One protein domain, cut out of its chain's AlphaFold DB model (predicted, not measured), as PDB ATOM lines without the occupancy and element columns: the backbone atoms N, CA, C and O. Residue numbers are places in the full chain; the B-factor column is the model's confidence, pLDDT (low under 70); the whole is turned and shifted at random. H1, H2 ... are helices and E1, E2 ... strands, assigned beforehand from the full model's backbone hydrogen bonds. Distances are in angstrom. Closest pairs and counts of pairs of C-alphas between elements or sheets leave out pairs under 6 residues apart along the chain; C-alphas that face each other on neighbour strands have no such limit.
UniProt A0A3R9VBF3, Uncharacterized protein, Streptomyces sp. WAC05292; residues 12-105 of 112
ATOM      1  N   THR A  12       1.866 -23.628 -15.602       79.12
ATOM      2  CA  THR A  12       3.032 -23.246 -14.800       79.12
ATOM      3  C   THR A  12       2.586 -22.925 -13.380       79.12
ATOM      4  O   THR A  12       1.825 -21.983 -13.161       79.12
ATOM      5  N   VAL A  13       3.086 -23.687 -12.412       77.19
ATOM      6  CA  VAL A  13       2.882 -23.447 -10.982       77.19
ATOM      7  C   VAL A  13       4.147 -22.820 -10.413       77.19
ATOM      8  O   VAL A  13       5.217 -23.420 -10.481       77.19
ATOM      9  N   THR A  14       4.026 -21.627  -9.827       79.12
ATOM     10  CA  THR A  14       5.153 -20.935  -9.187       79.12
ATOM     11  C   THR A  14       4.924 -20.840  -7.686       79.12
ATOM     12  O   THR A  14       4.001 -20.166  -7.230       79.12
ATOM     13  N   LEU A  15       5.796 -21.479  -6.911       75.25
ATOM     14  CA  LEU A  15       5.810 -21.384  -5.453       75.25
ATOM     15  C   LEU A  15       6.850 -20.346  -5.028       75.25
ATOM     16  O   LEU A  15       8.008 -20.433  -5.435       75.25
ATOM     17  N   HIS A  16       6.440 -19.364  -4.225       76.06
ATOM     18  CA  HIS A  16       7.298 -18.268  -3.770       76.06
ATOM     19  C   HIS A  16       7.633 -18.403  -2.282       76.06
ATOM     20  O   HIS A  16       6.736 -18.473  -1.441       76.06
ATOM     21  N   PHE A  17       8.926 -18.372  -1.959       72.12
ATOM     22  CA  PHE A  17       9.442 -18.550  -0.603       72.12
ATOM     23  C   PHE A  17      10.173 -17.281  -0.144       72.12
ATOM     24  O   PHE A  17      11.366 -17.145  -0.404       72.12
ATOM     25  N   PRO A  18       9.494 -16.328   0.524       62.19
ATOM     26  CA  PRO A  18      10.049 -14.995   0.770       62.19
ATOM     27  C   PRO A  18      11.207 -14.925   1.779       62.19
ATOM     28  O   PRO A  18      11.934 -13.939   1.758       62.19
ATOM     29  N   ASN A  19      11.387 -15.925   2.649       63.06
ATOM     30  CA  ASN A  19      12.354 -15.884   3.763       63.06
ATOM     31  C   ASN A  19      13.014 -17.244   4.027       63.06
ATOM     32  O   ASN A  19      13.214 -17.622   5.178       63.06
ATOM     33  N   ALA A  20      13.254 -18.024   2.980       59.19
ATOM     34  CA  ALA A  20      13.749 -19.376   3.144       59.19
ATOM     35  C   ALA A  20      15.238 -19.446   2.780       59.19
ATOM     36  O   ALA A  20      15.621 -19.097   1.663       59.19
ATOM     37  N   ASP A  21      16.067 -19.874   3.733       58.97
ATOM     38  CA  ASP A  21      17.459 -20.233   3.474       58.97
ATOM     39  C   ASP A  21      17.459 -21.565   2.707       58.97
ATOM     40  O   ASP A  21      17.050 -22.604   3.224       58.97
ATOM     41  N   PHE A  22      17.846 -21.525   1.428       57.16
ATOM     42  CA  PHE A  22      17.680 -22.639   0.479       57.16
ATOM     43  C   PHE A  22      18.444 -23.912   0.847       57.16
ATOM     44  O   PHE A  22      18.077 -24.988   0.380       57.16
ATOM     45  N   GLU A  23      19.471 -23.804   1.690       55.56
ATOM     46  CA  GLU A  23      20.216 -24.955   2.210       55.56
ATOM     47  C   GLU A  23      19.366 -25.816   3.168       55.56
ATOM     48  O   GLU A  23      19.626 -27.011   3.292       55.56
ATOM     49  N   ASP A  24      18.301 -25.247   3.754       54.81
ATOM     50  CA  ASP A  24      17.391 -25.918   4.693       54.81
ATOM     51  C   ASP A  24      15.977 -26.159   4.125       54.81
ATOM     52  O   ASP A  24      15.136 -26.780   4.783       54.81
ATOM     53  N   ILE A  25      15.682 -25.711   2.895       52.28
ATOM     54  CA  ILE A  25      14.402 -26.015   2.236       52.28
ATOM     55  C   ILE A  25      14.428 -27.460   1.745       52.28
ATOM     56  O   ILE A  25      14.676 -27.755   0.577       52.28
ATOM     57  N   GLN A  26      14.094 -28.381   2.639       52.50
ATOM     58  CA  GLN A  26      13.617 -29.696   2.247       52.50
ATOM     59  C   GLN A  26      12.105 -29.629   2.083       52.50
ATOM     60  O   GLN A  26      11.343 -29.880   3.014       52.50
ATOM     61  N   LEU A  27      11.651 -29.261   0.885       53.69
ATOM     62  CA  LEU A  27      10.275 -29.551   0.505       53.69
ATOM     63  C   LEU A  27      10.179 -31.072   0.350       53.69
ATOM     64  O   LEU A  27      10.855 -31.618  -0.521       53.69
ATOM     65  N   PRO A  28       9.355 -31.774   1.146       51.09
ATOM     66  CA  PRO A  28       9.256 -33.231   1.065       51.09
ATOM     67  C   PRO A  28       8.742 -33.732  -0.298       51.09
ATOM     68  O   PRO A  28       8.744 -34.934  -0.536       51.09
ATOM     69  N   ALA A  29       8.295 -32.831  -1.182       60.78
ATOM     70  CA  ALA A  29       7.708 -33.168  -2.468       60.78
ATOM     71  C   ALA A  29       7.784 -32.005  -3.478       60.78
ATOM     72  O   ALA A  29       6.748 -31.586  -3.990       60.78
ATOM     73  N   VAL A  30       8.969 -31.449  -3.783       65.81
ATOM     74  CA  VAL A  30       9.080 -30.852  -5.131       65.81
ATOM     75  C   VAL A  30       9.102 -32.027  -6.097       65.81
ATOM     76  O   VAL A  30      10.037 -32.829  -6.023       65.81
ATOM     77  N   PRO A  31       8.065 -32.184  -6.932       73.38
ATOM     78  CA  PRO A  31       7.991 -33.323  -7.818       73.38
ATOM     79  C   PRO A  31       9.150 -33.241  -8.806       73.38
ATOM     80  O   PRO A  31       9.516 -32.165  -9.277       73.38
ATOM     81  N   SER A  32       9.768 -34.378  -9.082       82.56
ATOM     82  CA  SER A  32      10.809 -34.498 -10.088       82.56
ATOM     83  C   SER A  32      10.197 -34.479 -11.481       82.56
ATOM     84  O   SER A  32       9.031 -34.812 -11.685       82.56
ATOM     85  N   LYS A  33      11.003 -34.124 -12.482       86.19
ATOM     86  CA  LYS A  33      10.594 -34.302 -13.874       86.19
ATOM     87  C   LYS A  33      10.216 -35.768 -14.124       86.19
ATOM     88  O   LYS A  33      11.023 -36.658 -13.865       86.19
ATOM     89  N   GLY A  34       9.031 -35.989 -14.684       84.50
ATOM     90  CA  GLY A  34       8.449 -37.309 -14.926       84.50
ATOM     91  C   GLY A  34       7.521 -37.801 -13.815       84.50
ATOM     92  O   GLY A  34       6.789 -38.764 -14.042       84.50
ATOM     93  N   ASP A  35       7.491 -37.139 -12.655       87.38
ATOM     94  CA  ASP A  35       6.515 -37.459 -11.619       87.38
ATOM     95  C   ASP A  35       5.106 -37.157 -12.121       87.38
ATOM     96  O   ASP A  35       4.876 -36.212 -12.879       87.38
ATOM     97  N   THR A  36       4.160 -37.982 -11.689       86.88
ATOM     98  CA  THR A  36       2.748 -37.848 -12.034       86.88
ATOM     99  C   THR A  36       1.940 -37.661 -10.765       86.88
ATOM    100  O   THR A  36       2.175 -38.351  -9.771       86.88
ATOM    101  N   PHE A  37       0.986 -36.737 -10.784       83.00
ATOM    102  CA  PHE A  37       0.107 -36.492  -9.650       83.00
ATOM    103  C   PHE A  37      -1.337 -36.281 -10.083       83.00
ATOM    104  O   PHE A  37      -1.636 -35.916 -11.219       83.00
ATOM    105  N   PHE A  38      -2.226 -36.521  -9.127       82.06
ATOM    106  CA  PHE A  38      -3.658 -36.361  -9.291       82.06
ATOM    107  C   PHE A  38      -4.079 -35.018  -8.715       82.06
ATOM    108  O   PHE A  38      -3.827 -34.726  -7.542       82.06
ATOM    109  N   TRP A  39      -4.730 -34.211  -9.541       79.31
ATOM    110  CA  TRP A  39      -5.395 -32.999  -9.108       79.31
ATOM    111  C   TRP A  39      -6.881 -33.275  -8.917       79.31
ATOM    112  O   TRP A  39      -7.569 -33.771  -9.811       79.31
ATOM    113  N   TYR A  40      -7.366 -32.906  -7.738       73.69
ATOM    114  CA  TYR A  40      -8.771 -32.965  -7.376       73.69
ATOM    115  C   TYR A  40      -9.256 -31.530  -7.237       73.69
ATOM    116  O   TYR A  40      -8.883 -30.854  -6.279       73.69
ATOM    117  N   GLU A  41     -10.076 -31.052  -8.176       68.69
ATOM    118  CA  GLU A  41     -10.715 -29.743  -7.998       68.69
ATOM    119  C   GLU A  41     -11.640 -29.778  -6.772       68.69
ATOM    120  O   GLU A  41     -11.642 -28.857  -5.952       68.69
ATOM    121  N   LYS A  42     -12.353 -30.897  -6.585       71.88
ATOM    122  CA  LYS A  42     -13.077 -31.220  -5.355       71.88
ATOM    123  C   LYS A  42     -12.800 -32.669  -4.938       71.88
ATOM    124  O   LYS A  42     -12.691 -33.537  -5.801       71.88
ATOM    125  N   PRO A  43     -12.757 -32.983  -3.629       62.38
ATOM    126  CA  PRO A  43     -12.444 -34.331  -3.133       62.38
ATOM    127  C   PRO A  43     -13.397 -35.445  -3.605       62.38
ATOM    128  O   PRO A  43     -13.082 -36.620  -3.454       62.38
ATOM    129  N   SER A  44     -14.576 -35.087  -4.121       62.66
ATOM    130  CA  SER A  44     -15.616 -36.007  -4.596       62.66
ATOM    131  C   SER A  44     -15.710 -36.127  -6.122       62.66
ATOM    132  O   SER A  44     -16.610 -36.809  -6.605       62.66
ATOM    133  N   GLU A  45     -14.856 -35.438  -6.881       67.25
ATOM    134  CA  GLU A  45     -14.896 -35.406  -8.348       67.25
ATOM    135  C   GLU A  45     -13.830 -36.309  -8.982       67.25
ATOM    136  O   GLU A  45     -12.879 -36.745  -8.323       67.25
ATOM    137  N   SER A  46     -14.018 -36.604 -10.273       71.81
ATOM    138  CA  SER A  46     -13.016 -37.262 -11.110       71.81
ATOM    139  C   SER A  46     -11.691 -36.510 -11.008       71.81
ATOM    140  O   SER A  46     -11.660 -35.283 -11.102       71.81
ATOM    141  N   HIS A  47     -10.599 -37.239 -10.796       79.75
ATOM    142  CA  HIS A  47      -9.278 -36.626 -10.811       79.75
ATOM    143  C   HIS A  47      -8.862 -36.275 -12.236       79.75
ATOM    144  O   HIS A  47      -9.267 -36.938 -13.187       79.75
ATOM    145  N   SER A  48      -8.013 -35.260 -12.355       84.44
ATOM    146  CA  SER A  48      -7.189 -35.041 -13.543       84.44
ATOM    147  C   SER A  48      -5.757 -35.450 -13.228       84.44
ATOM    148  O   SER A  48      -5.261 -35.215 -12.118       84.44
ATOM    149  N   MET A  49      -5.095 -36.094 -14.178       88.25
ATOM    150  CA  MET A  49      -3.736 -36.589 -14.020       88.25
ATOM    151  C   MET A  49      -2.758 -35.686 -14.767       88.25
ATOM    152  O   MET A  49      -2.949 -35.368 -15.940       88.25
ATOM    153  N   TRP A  50      -1.678 -35.301 -14.092       88.06
ATOM    154  CA  TRP A  50      -0.686 -34.364 -14.613       88.06
ATOM    155  C   TRP A  50       0.713 -34.939 -14.480       88.06
ATOM    156  O   TRP A  50       1.056 -35.487 -13.432       88.06
ATOM    157  N   THR A  51       1.533 -34.771 -15.512       89.50
ATOM    158  CA  THR A  51       2.942 -35.168 -15.508       89.50
ATOM    159  C   THR A  51       3.834 -33.936 -15.473       89.50
ATOM    160  O   THR A  51       3.643 -32.984 -16.223       89.50
ATOM    161  N   VAL A  52       4.856 -33.950 -14.621       89.06
ATOM    162  CA  VAL A  52       5.835 -32.862 -14.549       89.06
ATOM    163  C   VAL A  52       6.788 -32.928 -15.734       89.06
ATOM    164  O   VAL A  52       7.596 -33.854 -15.850       89.06
ATOM    165  N   SER A  53       6.764 -31.910 -16.585       87.56
ATOM    166  CA  SER A  53       7.630 -31.829 -17.763       87.56
ATOM    167  C   SER A  53       8.897 -31.017 -17.533       87.56
ATOM    168  O   SER A  53       9.942 -31.295 -18.145       87.56
ATOM    169  N   SER A  54       8.845 -30.066 -16.601       86.38
ATOM    170  CA  SER A  54      10.002 -29.288 -16.171       86.38
ATOM    171  C   SER A  54       9.867 -28.801 -14.734       86.38
ATOM    172  O   SER A  54       8.773 -28.505 -14.260       86.38
ATOM    173  N   VAL A  55      11.013 -28.665 -14.072       84.00
ATOM    174  CA  VAL A  55      11.150 -28.031 -12.763       84.00
ATOM    175  C   VAL A  55      12.308 -27.056 -12.868       84.00
ATOM    176  O   VAL A  55      13.413 -27.454 -13.237       84.00
ATOM    177  N   ASP A  56      12.052 -25.791 -12.573       82.62
ATOM    178  CA  ASP A  56      13.048 -24.730 -12.569       82.62
ATOM    179  C   ASP A  56      13.164 -24.127 -11.171       82.62
ATOM    180  O   ASP A  56      12.166 -23.866 -10.494       82.62
ATOM    181  N   TRP A  57      14.404 -23.922 -10.741       78.25
ATOM    182  CA  TRP A  57      14.722 -23.341  -9.448       78.25
ATOM    183  C   TRP A  57      15.423 -22.020  -9.694       78.25
ATOM    184  O   TRP A  57      16.539 -21.983 -10.213       78.25
ATOM    185  N   SER A  58      14.790 -20.935  -9.271       74.56
ATOM    186  CA  SER A  58      15.403 -19.618  -9.314       74.56
ATOM    187  C   SER A  58      15.662 -19.146  -7.896       74.56
ATOM    188  O   SER A  58      14.745 -18.940  -7.097       74.56
ATOM    189  N   VAL A  59      16.945 -18.973  -7.600       66.25
ATOM    190  CA  VAL A  59      17.452 -18.492  -6.320       66.25
ATOM    191  C   VAL A  59      18.251 -17.225  -6.576       66.25
ATOM    192  O   VAL A  59      19.025 -17.153  -7.535       66.25
ATOM    193  N   ASN A  60      18.099 -16.213  -5.721       65.19
ATOM    194  CA  ASN A  60      18.986 -15.056  -5.776       65.19
ATOM    195  C   ASN A  60      20.448 -15.519  -5.605       65.19
ATOM    196  O   ASN A  60      20.753 -16.342  -4.743       65.19
ATOM    197  N   ARG A  61      21.355 -14.944  -6.404       55.34
ATOM    198  CA  ARG A  61      22.763 -15.325  -6.642       55.34
ATOM    199  C   ARG A  61      23.657 -15.437  -5.396       55.34
ATOM    200  O   ARG A  61      24.809 -15.836  -5.519       55.34
ATOM    201  N   TYR A  62      23.148 -15.068  -4.225       60.34
ATOM    202  CA  TYR A  62      23.867 -15.048  -2.952       60.34
ATOM    203  C   TYR A  62      23.222 -15.924  -1.867       60.34
ATOM    204  O   TYR A  62      23.564 -15.763  -0.698       60.34
ATOM    205  N   GLY A  63      22.239 -16.768  -2.206       55.72
ATOM    206  CA  GLY A  63      21.505 -17.598  -1.236       55.72
ATOM    207  C   GLY A  63      20.630 -16.806  -0.253       55.72
ATOM    208  O   GLY A  63      19.854 -17.394   0.485       55.72
ATOM    209  N   ARG A  64      20.714 -15.470  -0.269       55.72
ATOM    210  CA  ARG A  64      19.891 -14.562   0.527       55.72
ATOM    211  C   ARG A  64      18.869 -13.871  -0.363       55.72
ATOM    212  O   ARG A  64      19.214 -13.011  -1.178       55.72
ATOM    213  N   GLY A  65      17.609 -14.238  -0.210       59.78
ATOM    214  CA  GLY A  65      16.489 -13.596  -0.887       59.78
ATOM    215  C   GLY A  65      15.369 -14.578  -1.190       59.78
ATOM    216  O   GLY A  65      15.556 -15.782  -1.017       59.78
ATOM    217  N   PRO A  66      14.214 -14.073  -1.654       64.50
ATOM    218  CA  PRO A  66      13.141 -14.940  -2.087       64.50
ATOM    219  C   PRO A  66      13.664 -15.851  -3.189       64.50
ATOM    220  O   PRO A  66      14.347 -15.389  -4.109       64.50
ATOM    221  N   GLY A  67      13.332 -17.128  -3.118       72.69
ATOM    222  CA  GLY A  67      13.466 -17.975  -4.287       72.69
ATOM    223  C   GLY A  67      12.142 -18.601  -4.653       72.69
ATOM    224  O   GLY A  67      11.152 -18.562  -3.913       72.69
ATOM    225  N   THR A  68      12.136 -19.106  -5.869       76.56
ATOM    226  CA  THR A  68      10.943 -19.567  -6.549       76.56
ATOM    227  C   THR A  68      11.209 -20.923  -7.156       76.56
ATOM    228  O   THR A  68      12.263 -21.140  -7.756       76.56
ATOM    229  N   VAL A  69      10.218 -21.798  -7.047       79.88
ATOM    230  CA  VAL A  69      10.185 -23.058  -7.786       79.88
ATOM    231  C   VAL A  69       9.095 -22.936  -8.836       79.88
ATOM    232  O   VAL A  69       7.938 -22.704  -8.487       79.88
ATOM    233  N   GLY A  70       9.482 -23.043 -10.103       83.06
ATOM    234  CA  GLY A  70       8.573 -23.134 -11.237       83.06
ATOM    235  C   GLY A  70       8.399 -24.593 -11.643       83.06
ATOM    236  O   GLY A  70       9.382 -25.282 -11.901       83.06
ATOM    237  N   ILE A  71       7.162 -25.068 -11.707       84.94
ATOM    238  CA  ILE A  71       6.826 -26.427 -12.139       84.94
ATOM    239  C   ILE A  71       5.952 -26.315 -13.380       84.94
ATOM    240  O   ILE A  71       4.952 -25.600 -13.372       84.94
ATOM    241  N   VAL A  72       6.339 -27.019 -14.437       86.69
ATOM    242  CA  VAL A  72       5.606 -27.090 -15.700       86.69
ATOM    243  C   VAL A  72       4.944 -28.455 -15.799       86.69
ATOM    244  O   VAL A  72       5.595 -29.480 -15.570       86.69
ATOM    245  N   LEU A  73       3.652 -28.447 -16.108       87.31
ATOM    246  CA  LEU A  73       2.785 -29.616 -16.081       87.31
ATOM    247  C   LEU A  73       2.194 -29.885 -17.456       87.31
ATOM    248  O   LEU A  73       1.573 -28.998 -18.047       87.31
ATOM    249  N   ASP A  74       2.351 -31.125 -17.899       87.88
ATOM    250  CA  ASP A  74       1.708 -31.670 -19.084       87.88
ATOM    251  C   ASP A  74       0.442 -32.435 -18.654       87.88
ATOM    252  O   ASP A  74       0.474 -33.154 -17.643       87.88
ATOM    253  N   PRO A  75      -0.668 -32.320 -19.400       88.62
ATOM    254  CA  PRO A  75      -1.843 -33.155 -19.177       88.62
ATOM    255  C   PRO A  75      -1.497 -34.621 -19.474       88.62
ATOM    256  O   PRO A  75      -0.881 -34.930 -20.495       88.62
ATOM    257  N   ALA A  76      -1.870 -35.528 -18.571       87.94
ATOM    258  CA  ALA A  76      -1.578 -36.958 -18.691       87.94
ATOM    259  C   ALA A  76      -2.832 -37.812 -18.951       87.94
ATOM    260  O   ALA A  76      -2.713 -38.996 -19.269       87.94
ATOM    261  N   ASP A  77      -4.023 -37.225 -18.831       88.00
ATOM    262  CA  ASP A  77      -5.305 -37.832 -19.179       88.00
ATOM    263  C   ASP A  77      -6.269 -36.825 -19.829       88.00
ATOM    264  O   ASP A  77      -6.004 -35.625 -19.912       88.00
ATOM    265  N   GLU A  78      -7.396 -37.337 -20.328       88.50
ATOM    266  CA  GLU A  78      -8.437 -36.538 -20.986       88.50
ATOM    267  C   GLU A  78      -9.029 -35.481 -20.044       88.50
ATOM    268  O   GLU A  78      -9.226 -34.342 -20.455       88.50
ATOM    269  N   ALA A  79      -9.200 -35.807 -18.760       85.94
ATOM    270  CA  ALA A  79      -9.689 -34.860 -17.763       85.94
ATOM    271  C   ALA A  79      -8.740 -33.657 -17.584       85.94
ATOM    272  O   ALA A  79      -9.190 -32.517 -17.490       85.94
ATOM    273  N   ALA A  80      -7.420 -33.868 -17.577       84.88
ATOM    274  CA  ALA A  80      -6.441 -32.782 -17.547       84.88
ATOM    275  C   ALA A  80      -6.464 -31.938 -18.832       84.88
ATOM    276  O   ALA A  80      -6.315 -30.715 -18.776       84.88
ATOM    277  N   HIS A  81      -6.693 -32.568 -19.988       85.81
ATOM    278  CA  HIS A  81      -6.884 -31.850 -21.249       85.81
ATOM    279  C   HIS A  81      -8.144 -30.971 -21.239       85.81
ATOM    280  O   HIS A  81      -8.084 -29.831 -21.699       85.81
ATOM    281  N   GLU A  82      -9.256 -31.456 -20.684       86.44
ATOM    282  CA  GLU A  82     -10.496 -30.680 -20.545       86.44
ATOM    283  C   GLU A  82     -10.301 -29.453 -19.642       86.44
ATOM    284  O   GLU A  82     -10.742 -28.356 -19.988       86.44
ATOM    285  N   VAL A  83      -9.572 -29.603 -18.530       82.31
ATOM    286  CA  VAL A  83      -9.231 -28.484 -17.632       82.31
ATOM    287  C   VAL A  83      -8.438 -27.399 -18.367       82.31
ATOM    288  O   VAL A  83      -8.735 -26.211 -18.219       82.31
ATOM    289  N   LEU A  84      -7.450 -27.782 -19.184       81.50
ATOM    290  CA  LEU A  84      -6.698 -26.826 -20.006       81.50
ATOM    291  C   LEU A  84      -7.591 -26.109 -21.010       81.50
ATOM    292  O   LEU A  84      -7.513 -24.889 -21.140       81.50
ATOM    293  N   GLN A  85      -8.451 -26.859 -21.699       83.94
ATOM    294  CA  GLN A  85      -9.350 -26.299 -22.695       83.94
ATOM    295  C   GLN A  85     -10.295 -25.266 -22.073       83.94
ATOM    296  O   GLN A  85     -10.443 -24.168 -22.606       83.94
ATOM    297  N   GLN A  86     -10.866 -25.576 -20.908       82.75
ATOM    298  CA  GLN A  86     -11.722 -24.646 -20.176       82.75
ATOM    299  C   GLN A  86     -10.975 -23.361 -19.787       82.75
ATOM    300  O   GLN A  86     -11.524 -22.265 -19.916       82.75
ATOM    301  N   TYR A  87      -9.720 -23.482 -19.344       79.06
ATOM    302  CA  TYR A  87      -8.889 -22.330 -18.995       79.06
ATOM    303  C   TYR A  87      -8.577 -21.440 -20.209       79.06
ATOM    304  O   TYR A  87      -8.654 -20.210 -20.123       79.06
ATOM    305  N   ASP A  88      -8.252 -22.041 -21.354       81.56
ATOM    306  CA  ASP A  88      -7.986 -21.309 -22.595       81.56
ATOM    307  C   ASP A  88      -9.240 -20.606 -23.135       81.56
ATOM    308  O   ASP A  88      -9.162 -19.449 -23.563       81.56
ATOM    309  N   ASP A  89     -10.402 -21.258 -23.060       82.62
ATOM    310  CA  ASP A  89     -11.683 -20.671 -23.456       82.62
ATOM    311  C   ASP A  89     -12.045 -19.459 -22.581       82.62
ATOM    312  O   ASP A  89     -12.457 -18.413 -23.101       82.62
ATOM    313  N   GLU A  90     -11.834 -19.544 -21.262       83.06
ATOM    314  CA  GLU A  90     -12.043 -18.423 -20.337       83.06
ATOM    315  C   GLU A  90     -11.105 -17.250 -20.658       83.06
ATOM    316  O   GLU A  90     -11.543 -16.104 -20.806       83.06
ATOM    317  N   ARG A  91      -9.817 -17.537 -20.868       77.44
ATOM    318  CA  ARG A  91      -8.806 -16.540 -21.246       77.44
ATOM    319  C   ARG A  91      -9.145 -15.839 -22.559       77.44
ATOM    320  O   ARG A  91      -8.965 -14.622 -22.686       77.44
ATOM    321  N   LEU A  92      -9.627 -16.589 -23.546       83.50
ATOM    322  CA  LEU A  92     -10.061 -16.043 -24.828       83.50
ATOM    323  C   LEU A  92     -11.303 -15.158 -24.655       83.50
ATOM    324  O   LEU A  92     -11.358 -14.058 -25.218       83.50
ATOM    325  N   ALA A  93     -12.265 -15.586 -23.835       84.25
ATOM    326  CA  ALA A  93     -13.457 -14.809 -23.515       84.25
ATOM    327  C   ALA A  93     -13.108 -13.483 -22.815       84.25
ATOM    328  O   ALA A  93     -13.619 -12.429 -23.206       84.25
ATOM    329  N   GLU A  94     -12.186 -13.490 -21.849       83.94
ATOM    330  CA  GLU A  94     -11.690 -12.276 -21.194       83.94
ATOM    331  C   GLU A  94     -10.987 -11.331 -22.177       83.94
ATOM    332  O   GLU A  94     -11.204 -10.113 -22.153       83.94
ATOM    333  N   ALA A  95     -10.148 -11.869 -23.067       81.88
ATOM    334  CA  ALA A  95      -9.471 -11.080 -24.090       81.88
ATOM    335  C   ALA A  95     -10.479 -10.416 -25.040       81.88
ATOM    336  O   ALA A  95     -10.358  -9.223 -25.344       81.88
ATOM    337  N   HIS A  96     -11.511 -11.154 -25.455       83.25
ATOM    338  CA  HIS A  96     -12.607 -10.634 -26.269       83.25
ATOM    339  C   HIS A  96     -13.405  -9.553 -25.527       83.25
ATOM    340  O   HIS A  96     -13.674  -8.494 -26.101       83.25
ATOM    341  N   ALA A  97     -13.714  -9.754 -24.244       83.50
ATOM    342  CA  ALA A  97     -14.404  -8.766 -23.416       83.50
ATOM    343  C   ALA A  97     -13.588  -7.469 -23.268       83.50
ATOM    344  O   ALA A  97     -14.125  -6.369 -23.436       83.50
ATOM    345  N   ARG A  98     -12.269  -7.572 -23.042       80.19
ATOM    346  CA  ARG A  98     -11.368  -6.405 -22.999       80.19
ATOM    347  C   ARG A  98     -11.288  -5.686 -24.343       80.19
ATOM    348  O   ARG A  98     -11.266  -4.454 -24.374       80.19
ATOM    349  N   ALA A  99     -11.243  -6.420 -25.454       81.56
ATOM    350  CA  ALA A  99     -11.228  -5.830 -26.792       81.56
ATOM    351  C   ALA A  99     -12.539  -5.086 -27.105       81.56
ATOM    352  O   ALA A  99     -12.501  -3.990 -27.669       81.56
ATOM    353  N   ALA A 100     -13.684  -5.636 -26.691       79.25
ATOM    354  CA  ALA A 100     -14.987  -4.993 -26.830       79.25
ATOM    355  C   ALA A 100     -15.087  -3.706 -25.993       79.25
ATOM    356  O   ALA A 100     -15.514  -2.677 -26.513       79.25
ATOM    357  N   GLN A 101     -14.612  -3.711 -24.740       76.25
ATOM    358  CA  GLN A 101     -14.584  -2.504 -23.899       76.25
ATOM    359  C   GLN A 101     -13.704  -1.394 -24.485       76.25
ATOM    360  O   GLN A 101     -14.109  -0.235 -24.491       76.25
ATOM    361  N   LYS A 102     -12.531  -1.734 -25.039       73.25
ATOM    362  CA  LYS A 102     -11.667  -0.751 -25.717       73.25
ATOM    363  C   LYS A 102     -12.339  -0.130 -26.943       73.25
ATOM    364  O   LYS A 102     -12.190   1.064 -27.164       73.25
ATOM    365  N   ARG A 103     -13.101  -0.913 -27.714       64.62
ATOM    366  CA  ARG A 103     -13.848  -0.405 -28.878       64.62
ATOM    367  C   ARG A 103     -15.023   0.499 -28.498       64.62
ATOM    368  O   ARG A 103     -15.347   1.391 -29.268       64.62
ATOM    369  N   SER A 104     -15.633   0.294 -27.333       63.72
ATOM    370  CA  SER A 104     -16.740   1.131 -26.846       63.72
ATOM    371  C   SER A 104     -16.283   2.419 -26.143       63.72
ATOM    372  O   SER A 104     -17.084   3.338 -25.997       63.72
ATOM    373  N   GLY A 105     -15.023   2.494 -25.695       58.81
ATOM    374  CA  GLY A 105     -14.444   3.679 -25.044       58.81
ATOM    375  C   GLY A 105     -13.874   4.731 -26.004       58.81
ATOM    376  O   GLY A 105     -13.731   5.886 -25.614       58.81
TER     377      GLY A 105
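This is residues 12 to 105 of the 112 residues of an uncharacterized protein of Streptomyces sp. WAC05292 (UniProt A0A3R9VBF3). A curled sheet of four strands and one long helix, H1, make a V: H1 meets the sheet only near its own first residues, and residues 85 to 105 stick out as a free arm. The sheet curls like part of a barrel, with long E3 and E4 inside and shorter E1 and E2 at its edges. The 94 printed residues hold four named strands and one named helix, in the order E1 E2 E3 E4 H1; the antiparallel sheet runs E1 E4 E3 E2. The class is mixed, and the whole is loose, with a radius of gyration of the C-alphas of 17.9 A and spans of 52 by 39 by 23 A.

Find C-alpha 12 at (3.032, -23.246, -14.800), where E1, residues 12 to 17, begins. E2 is residues 36 to 39. E3, residues 48 to 58, is 27.7 A long and bends by 60 degrees at residue 53. E4, residues 67 to 75, is 26.2 A long. H1, residues 78 to 105, runs 40.9 A to C-alpha 105 at (-14.444, 3.679, -25.044).

Look first at E1 beside E4, where N 13 and O 71 are 2.8 A apart. E4 and E3 form a hairpin, with N 56 and O 70 at 2.8 A. E3 and E2 form another, with N 39 and O 48 at 2.8 A. E2 E3 E4 are a meander, each strand the antiparallel neighbour of the one before; E1 beside E4 completes a Greek key. E2 and E4 are apart. The sheet is strongly twisted. H1 is on it but only grazes it, with residues 78 to 84; the closest C-alphas of E3 and H1 are those of Ser 48 and Ala 80, 4.7 A. Each O i to N i+4 pair in H1 is within hydrogen-bond range.

The C-alphas farthest apart, of Asp 24 and Ser 104, are 53.8 A apart. The printed part has no cut. The link from E1 to E2 is long, 18 residues. Mean pLDDT of the printed part is 75.4; it is under 70 at residues 18 to 30, 41, 43 to 45, 59 to 66 and 103 to 105.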